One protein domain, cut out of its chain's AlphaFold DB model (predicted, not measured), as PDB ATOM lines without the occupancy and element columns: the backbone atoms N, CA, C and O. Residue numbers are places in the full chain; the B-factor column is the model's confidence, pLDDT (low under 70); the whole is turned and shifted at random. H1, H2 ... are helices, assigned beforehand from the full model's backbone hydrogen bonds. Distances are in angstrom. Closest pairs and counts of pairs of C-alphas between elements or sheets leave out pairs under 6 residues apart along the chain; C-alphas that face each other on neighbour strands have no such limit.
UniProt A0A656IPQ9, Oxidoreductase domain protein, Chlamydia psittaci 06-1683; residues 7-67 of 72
ATOM      1  N   LEU A   7     103.204  89.235  56.712       92.69
ATOM      2  CA  LEU A   7     104.164  90.284  57.058       92.69
ATOM      3  C   LEU A   7     104.299  90.439  58.577       92.69
ATOM      4  O   LEU A   7     105.406  90.315  59.100       92.69
ATOM      5  N   ASP A   8     103.180  90.612  59.285       94.69
ATOM      6  CA  ASP A   8     103.209  90.761  60.742       94.69
ATOM      7  C   ASP A   8     103.659  89.472  61.430       94.69
ATOM      8  O   ASP A   8     104.375  89.518  62.427       94.69
ATOM      9  N   ALA A   9     103.303  88.305  60.885       96.19
ATOM     10  CA  ALA A   9     103.758  87.028  61.429       96.19
ATOM     11  C   ALA A   9     105.291  86.896  61.391       96.19
ATOM     12  O   ALA A   9     105.896  86.460  62.375       96.19
ATOM     13  N   LEU A  10     105.928  87.291  60.283       96.75
ATOM     14  CA  LEU A  10     107.389  87.326  60.172       96.75
ATOM     15  C   LEU A  10     107.995  88.380  61.106       96.75
ATOM     16  O   LEU A  10     108.971  88.082  61.791       96.75
ATOM     17  N   ALA A  11     107.400  89.575  61.177       96.06
ATOM     18  CA  ALA A  11     107.878  90.656  62.037       96.06
ATOM     19  C   ALA A  11     107.845  90.268  63.524       96.06
ATOM     20  O   ALA A  11     108.854  90.389  64.213       96.06
ATOM     21  N   VAL A  12     106.727  89.719  64.008       97.12
ATOM     22  CA  VAL A  12     106.589  89.246  65.396       97.12
ATOM     23  C   VAL A  12     107.563  88.104  65.691       97.12
ATOM     24  O   VAL A  12     108.168  88.075  66.761       97.12
ATOM     25  N   SER A  13     107.763  87.183  64.743       96.88
ATOM     26  CA  SER A  13     108.731  86.088  64.908       96.88
ATOM     27  C   SER A  13     110.169  86.604  65.015       96.88
ATOM     28  O   SER A  13     110.947  86.082  65.808       96.88
ATOM     29  N   ALA A  14     110.519  87.644  64.253       97.50
ATOM     30  CA  ALA A  14     111.814  88.304  64.364       97.50
ATOM     31  C   ALA A  14     111.973  88.998  65.727       97.50
ATOM     32  O   ALA A  14     112.968  88.757  66.408       97.50
ATOM     33  N   VAL A  15     110.975  89.781  66.161       96.94
ATOM     34  CA  VAL A  15     110.982  90.477  67.464       96.94
ATOM     35  C   VAL A  15     111.141  89.495  68.626       96.94
ATOM     36  O   VAL A  15     111.929  89.754  69.531       96.94
ATOM     37  N   LEU A  16     110.483  88.333  68.571       96.19
ATOM     38  CA  LEU A  16     110.627  87.279  69.581       96.19
ATOM     39  C   LEU A  16     112.090  86.844  69.780       96.19
ATOM     40  O   LEU A  16     112.497  86.562  70.906       96.19
ATOM     41  N   CYS A  17     112.874  86.783  68.702       95.75
ATOM     42  CA  CYS A  17     114.294  86.432  68.753       95.75
ATOM     43  C   CYS A  17     115.191  87.629  69.105       95.75
ATOM     44  O   CYS A  17     116.240  87.447  69.718       95.75
ATOM     45  N   MET A  18     114.804  88.832  68.678       97.25
ATOM     46  CA  MET A  18     115.586  90.063  68.827       97.25
ATOM     47  C   MET A  18     115.504  90.665  70.236       97.25
ATOM     48  O   MET A  18     116.488  91.227  70.716       97.25
ATOM     49  N   GLY A  19     114.349  90.535  70.897       94.38
ATOM     50  CA  GLY A  19     114.025  91.271  72.119       94.38
ATOM     51  C   GLY A  19     113.623  92.728  71.850       94.38
ATOM     52  O   GLY A  19     113.682  93.212  70.718       94.38
ATOM     53  N   GLU A  20     113.192  93.431  72.900       94.00
ATOM     54  CA  GLU A  20     112.719  94.830  72.832       94.00
ATOM     55  C   GLU A  20     113.547  95.795  73.702       94.00
ATOM     56  O   GLU A  20     113.266  96.992  73.764       94.00
ATOM     57  N   GLY A  21     114.564  95.294  74.401       90.31
ATOM     58  CA  GLY A  21     115.362  96.033  75.366       90.31
ATOM     59  C   GLY A  21     116.854  96.029  75.033       90.31
ATOM     60  O   GLY A  21     117.292  96.388  73.941       90.31
ATOM     61  N   ASN A  22     117.665  95.685  76.034       93.06
ATOM     62  CA  ASN A  22     119.123  95.737  75.945       93.06
ATOM     63  C   ASN A  22     119.741  94.394  75.506       93.06
ATOM     64  O   ASN A  22     120.881  94.101  75.862       93.06
ATOM     65  N   GLU A  23     119.017  93.578  74.738       96.00
ATOM     66  CA  GLU A  23     119.485  92.296  74.188       96.00
ATOM     67  C   GLU A  23     120.537  92.467  73.081       96.00
ATOM     68  O   GLU A  23     121.251  91.519  72.759       96.00
ATOM     69  N   HIS A  24     120.645  93.669  72.493       90.38
ATOM     70  CA  HIS A  24     121.637  94.015  71.456       90.38
ATOM     71  C   HIS A  24     121.599  93.063  70.247       90.38
ATOM     72  O   HIS A  24     122.611  92.844  69.584       90.38
ATOM     73  N   THR A  25     120.418  92.526  69.930       93.62
ATOM     74  CA  THR A  25     120.193  91.607  68.804       93.62
ATOM     75  C   THR A  25     119.223  92.254  67.805       93.62
ATOM     76  O   THR A  25     118.040  91.952  67.815       93.62
ATOM     77  N   PRO A  26     119.675  93.193  66.951       91.81
ATOM     78  CA  PRO A  26     118.782  94.028  66.137       91.81
ATOM     79  C   PRO A  26     118.291  93.369  64.838       91.81
ATOM     80  O   PRO A  26     117.580  94.007  64.065       91.81
ATOM     81  N   ILE A  27     118.715  92.137  64.540       95.12
ATOM     82  CA  ILE A  27     118.415  91.442  63.283       95.12
ATOM     83  C   ILE A  27     118.128  89.973  63.586       95.12
ATOM     84  O   ILE A  27     118.864  89.339  64.340       95.12
ATOM     85  N   ALA A  28     117.103  89.425  62.934       96.50
ATOM     86  CA  ALA A  28     116.832  87.995  62.880       96.50
ATOM     87  C   ALA A  28     116.915  87.495  61.432       96.50
ATOM     88  O   ALA A  28     116.440  88.155  60.506       96.50
ATOM     89  N   LEU A  29     117.503  86.314  61.244       96.94
ATOM     90  CA  LEU A  29     117.481  85.587  59.979       96.94
ATOM     91  C   LEU A  29     116.354  84.549  60.040       96.94
ATOM     92  O   LEU A  29     116.343  83.707  60.936       96.94
ATOM     93  N   ILE A  30     115.410  84.620  59.099       96.94
ATOM     94  CA  ILE A  30     114.318  83.651  58.965       96.94
ATOM     95  C   ILE A  30     114.547  82.859  57.679       96.94
ATOM     96  O   ILE A  30     114.492  83.417  56.584       96.94
ATOM     97  N   GLU A  31     114.783  81.559  57.825       96.75
ATOM     98  CA  GLU A  31     115.001  80.619  56.723       96.75
ATOM     99  C   GLU A  31     113.839  79.623  56.642       96.75
ATOM    100  O   GLU A  31     113.154  79.369  57.634       96.75
ATOM    101  N   ASP A  32     113.588  79.098  55.441       95.38
ATOM    102  CA  ASP A  32     112.574  78.069  55.173       95.38
ATOM    103  C   ASP A  32     111.156  78.400  55.688       95.38
ATOM    104  O   ASP A  32     110.367  77.519  56.046       95.38
ATOM    105  N   ALA A  33     110.799  79.692  55.701       95.50
ATOM    106  CA  ALA A  33     109.485  80.148  56.135       95.50
ATOM    107  C   ALA A  33     108.370  79.572  55.235       95.50
ATOM    108  O   ALA A  33     108.395  79.746  54.010       95.50
ATOM    109  N   PRO A  34     107.342  78.923  55.809       93.81
ATOM    110  CA  PRO A  34     106.273  78.342  55.018       93.81
ATOM    111  C   PRO A  34     105.451  79.441  54.339       93.81
ATOM    112  O   PRO A  34     105.148  80.468  54.940       93.81
ATOM    113  N   LYS A  35     104.998  79.172  53.109       94.00
ATOM    114  CA  LYS A  35     104.117  80.065  52.326       94.00
ATOM    115  C   LYS A  35     104.763  81.400  51.917       94.00
ATOM    116  O   LYS A  35     104.039  82.307  51.514       94.00
ATOM    117  N   ILE A  36     106.092  81.507  51.979       94.44
ATOM    118  CA  ILE A  36     106.851  82.647  51.455       94.44
ATOM    119  C   ILE A  36     107.439  82.291  50.090       94.44
ATOM    120  O   ILE A  36     108.084  81.258  49.929       94.44
ATOM    121  N   THR A  37     107.233  83.178  49.118       91.62
ATOM    122  CA  THR A  37     107.847  83.099  47.789       91.62
ATOM    123  C   THR A  37     108.502  84.435  47.488       91.62
ATOM    124  O   THR A  37     107.831  85.465  47.466       91.62
ATOM    125  N   PHE A  38     109.807  84.423  47.232       91.69
ATOM    126  CA  PHE A  38     110.532  85.620  46.822       91.69
ATOM    127  C   PHE A  38     110.269  85.931  45.345       91.69
ATOM    128  O   PHE A  38     110.238  85.029  44.506       91.69
ATOM    129  N   HIS A  39     110.115  87.212  45.017       89.25
ATOM    130  CA  HIS A  39     110.007  87.694  43.640       89.25
ATOM    131  C   HIS A  39     110.962  88.863  43.397       89.25
ATOM    132  O   HIS A  39     111.359  89.565  44.321       89.25
ATOM    133  N   SER A  40     111.302  89.100  42.130       93.81
ATOM    134  CA  SER A  40     112.209  90.180  41.719       93.81
ATOM    135  C   SER A  40     111.501  91.492  41.370       93.81
ATOM    136  O   SER A  40     112.158  92.453  40.977       93.81
ATOM    137  N   LEU A  41     110.166  91.531  41.436       93.56
ATOM    138  CA  LEU A  41     109.404  92.753  41.187       93.56
ATOM    139  C   LEU A  41     109.617  93.758  42.330       93.56
ATOM    140  O   LEU A  41     109.635  93.338  43.490       93.56
ATOM    141  N   PRO A  42     109.767  95.058  42.027       93.69
ATOM    142  CA  PRO A  42     109.837  96.083  43.057       93.69
ATOM    143  C   PRO A  42     108.494  96.202  43.782       93.69
ATOM    144  O   PRO A  42     107.442  96.061  43.161       93.69
ATOM    145  N   THR A  43     108.540  96.517  45.075       92.06
ATOM    146  CA  THR A  43     107.346  96.883  45.844       92.06
ATOM    147  C   THR A  43     106.758  98.181  45.294       92.06
ATOM    148  O   THR A  43     107.449  99.197  45.196       92.06
ATOM    149  N   LEU A  44     105.481  98.145  44.926       95.06
ATOM    150  CA  LEU A  44     104.726  99.290  44.437       95.06
ATOM    151  C   LEU A  44     104.011  99.998  45.591       95.06
ATOM    152  O   LEU A  44     103.704  99.408  46.625       95.06
ATOM    153  N   GLN A  45     103.650 101.266  45.384       94.62
ATOM    154  CA  GLN A  45     102.858 102.017  46.363       94.62
ATOM    155  C   GLN A  45     101.505 101.348  46.650       94.62
ATOM    156  O   GLN A  45     101.027 101.391  47.778       94.62
ATOM    157  N   SER A  46     100.906 100.701  45.644       93.25
ATOM    158  CA  SER A  46      99.669  99.931  45.800       93.25
ATOM    159  C   SER A  46      99.825  98.744  46.746       93.25
ATOM    160  O   SER A  46      98.882  98.431  47.464       93.25
ATOM    161  N   ASP A  47     101.002  98.112  46.767       90.31
ATOM    162  CA  ASP A  47     101.278  96.972  47.644       90.31
ATOM    163  C   ASP A  47     101.322  97.437  49.103       90.31
ATOM    164  O   ASP A  47     100.741  96.803  49.976       90.31
ATOM    165  N   LEU A  48     101.941  98.596  49.353       90.44
ATOM    166  CA  LEU A  48     101.966  99.226  50.675       90.44
ATOM    167  C   LEU A  48     100.570  99.675  51.116       90.44
ATOM    168  O   LEU A  48     100.176  99.435  52.251       90.44
ATOM    169  N   SER A  49      99.796 100.286  50.216       90.88
ATOM    170  CA  SER A  49      98.421 100.703  50.512       90.88
ATOM    171  C   SER A  49      97.479  99.531  50.792       90.88
ATOM    172  O   SER A  49      96.473  99.725  51.461       90.88
ATOM    173  N   ALA A  50      97.789  98.322  50.316       88.94
ATOM    174  CA  ALA A  50      97.010  97.123  50.619       88.94
ATOM    175  C   ALA A  50      97.226  96.596  52.051       88.94
ATOM    176  O   ALA A  50      96.432  95.781  52.517       88.94
ATOM    177  N   LEU A  51      98.288  97.042  52.735       89.56
ATOM    178  CA  LEU A  51      98.547  96.736  54.147       89.56
ATOM    179  C   LEU A  51      97.794  97.680  55.094       89.56
ATOM    180  O   LEU A  51      97.644  97.365  56.272       89.56
ATOM    181  N   ASP A  52      97.350  98.830  54.589       89.12
ATOM    182  CA  ASP A  52      96.659  99.836  55.383       89.12
ATOM    183  C   ASP A  52      95.223  99.397  55.696       89.12
ATOM    184  O   ASP A  52      94.509  98.859  54.843       89.12
ATOM    185  N   ILE A  53      94.785  99.648  56.928       88.88
ATOM    186  CA  ILE A  53      93.399  99.416  57.327       88.88
ATOM    187  C   ILE A  53      92.658 100.727  57.120       88.88
ATOM    188  O   ILE A  53      92.911 101.724  57.791       88.88
ATOM    189  N   ASN A  54      91.708 100.725  56.185       87.69
ATOM    190  CA  ASN A  54      90.905 101.908  55.924       87.69
ATOM    191  C   ASN A  54      90.144 102.314  57.190       87.69
ATOM    192  O   ASN A  54      89.284 101.584  57.669       87.69
ATOM    193  N   GLU A  55      90.393 103.523  57.678       83.06
ATOM    194  CA  GLU A  55      89.796 104.066  58.900       83.06
ATOM    195  C   GLU A  55      88.254 104.076  58.904       83.06
ATOM    196  O   GLU A  55      87.625 104.076  59.960       83.06
ATOM    197  N   LYS A  56      87.614 104.099  57.724       84.88
ATOM    198  CA  LYS A  56      86.148 103.991  57.598       84.88
ATOM    199  C   LYS A  56      85.636 102.558  57.745       84.88
ATOM    200  O   LYS A  56      84.464 102.374  58.060       84.88
ATOM    201  N   GLU A  57      86.483 101.579  57.450       87.19
ATOM    202  CA  GLU A  57      86.196 100.144  57.537       87.19
ATOM    203  C   GLU A  57      86.744  99.532  58.836       87.19
ATOM    204  O   GLU A  57      86.358  98.425  59.211       87.19
ATOM    205  N   ASP A  58      87.608 100.266  59.539       91.12
ATOM    206  CA  ASP A  58      88.159  99.899  60.833       91.12
ATOM    207  C   ASP A  58      87.055  99.836  61.902       91.12
ATOM    208  O   ASP A  58      86.332 100.804  62.160       91.12
ATOM    209  N   LEU A  59      86.952  98.680  62.558       92.19
ATOM    210  CA  LEU A  59      85.983  98.424  63.621       92.19
ATOM    211  C   LEU A  59      86.165  99.355  64.835       92.19
ATOM    212  O   LEU A  59      85.188  99.739  65.478       92.19
ATOM    213  N   TYR A  60      87.409  99.698  65.162       91.25
ATOM    214  CA  TYR A  60      87.796 100.516  66.308       91.25
ATOM    215  C   TYR A  60      87.904 102.005  65.968       91.25
ATOM    216  O   TYR A  60      87.830 102.834  66.876       91.25
ATOM    217  N   GLY A  61      88.012 102.367  64.687       90.38
ATOM    218  CA  GLY A  61      88.087 103.759  64.227       90.38
ATOM    219  C   GLY A  61      87.019 104.681  64.846       90.38
ATOM    220  O   GLY A  61      87.370 105.718  65.418       90.38
ATOM    221  N   PRO A  62      85.718 104.322  64.825       90.62
ATOM    222  CA  PRO A  62      84.671 105.122  65.461       90.62
ATOM    223  C   PRO A  62      84.849 105.282  66.975       90.62
ATOM    224  O   PRO A  62      84.612 106.367  67.504       90.62
ATOM    225  N   LEU A  63      85.290 104.225  67.669       89.94
ATOM    226  CA  LEU A  63      85.535 104.256  69.111       89.94
ATOM    227  C   LEU A  63      86.645 105.259  69.438       89.94
ATOM    228  O   LEU A  63      86.428 106.171  70.233       89.94
ATOM    229  N   LEU A  64      87.795 105.142  68.771       89.31
ATOM    230  CA  LEU A  64      88.957 106.010  68.987       89.31
ATOM    231  C   LEU A  64      88.660 107.488  68.680       89.31
ATOM    232  O   LEU A  64      89.187 108.373  69.350       89.31
ATOM    233  N   ARG A  65      87.778 107.769  67.712       88.38
ATOM    234  CA  ARG A  65      87.350 109.133  67.347       88.38
ATOM    235  C   ARG A  65      86.314 109.741  68.294       88.38
ATOM    236  O   ARG A  65      86.141 110.955  68.305       88.38
ATOM    237  N   SER A  66      85.593 108.912  69.045       90.25
ATOM    238  CA  SER A  66      84.501 109.354  69.927       90.25
ATOM    239  C   SER A  66      84.960 109.847  71.303       90.25
ATOM    240  O   SER A  66      84.150 110.375  72.065       90.25
ATOM    241  N   VAL A  67      86.245 109.678  71.626       90.62
ATOM    242  CA  VAL A  67      86.822 110.015  72.930       90.62
ATOM    243  C   VAL A  67      87.600 111.328  72.831       90.62
ATOM    244  O   VAL A  67      88.330 111.557  71.868       90.62
TER     245      VAL A  67
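Overview. This is residues 7 to 67 of the 72 residues of the protein "Oxidoreductase domain protein" of Chlamydia psittaci 06-1683 (UniProt A0A656IPQ9). With little regular structure, the printed part is a loose, open string of three separate helices: H1, then a long link that loops beyond its end and folds back beside it, then the short H2, and the short H3 at the far end. The 61 printed residues hold the named helices H1, H2 and H3, in that order, with 22 residues, and no named strand; the class is all helix. The whole is extended, with a radius of gyration of the C-alphas of 16.6 A, and flat, spanning 42 by 36 by 19 A.

Arrangement. H1, residues 7 to 18, is apart from H2, residues 45 to 49, and from H3, residues 61 to 65. H2 and H3 are apart too. In H2 and H3 every O i to N i+4 pair is within hydrogen-bond range; in H1, 7 of 8 are.

Along the chain. H1 begins at C-alpha 7, (104.164, 90.284, 57.058), and is 16.4 A long. H2 measures 6.2 A and H3 6.3 A, ending at C-alpha 65, (87.350, 109.133, 67.347).

Size, cuts and confidence. The farthest C-alphas, of Ser 40 and Val 67, are 44.9 A apart. Both links are long, with 26 and 11 residues. The printed part has no cut, and no printed residue is under 70 in pLDDT.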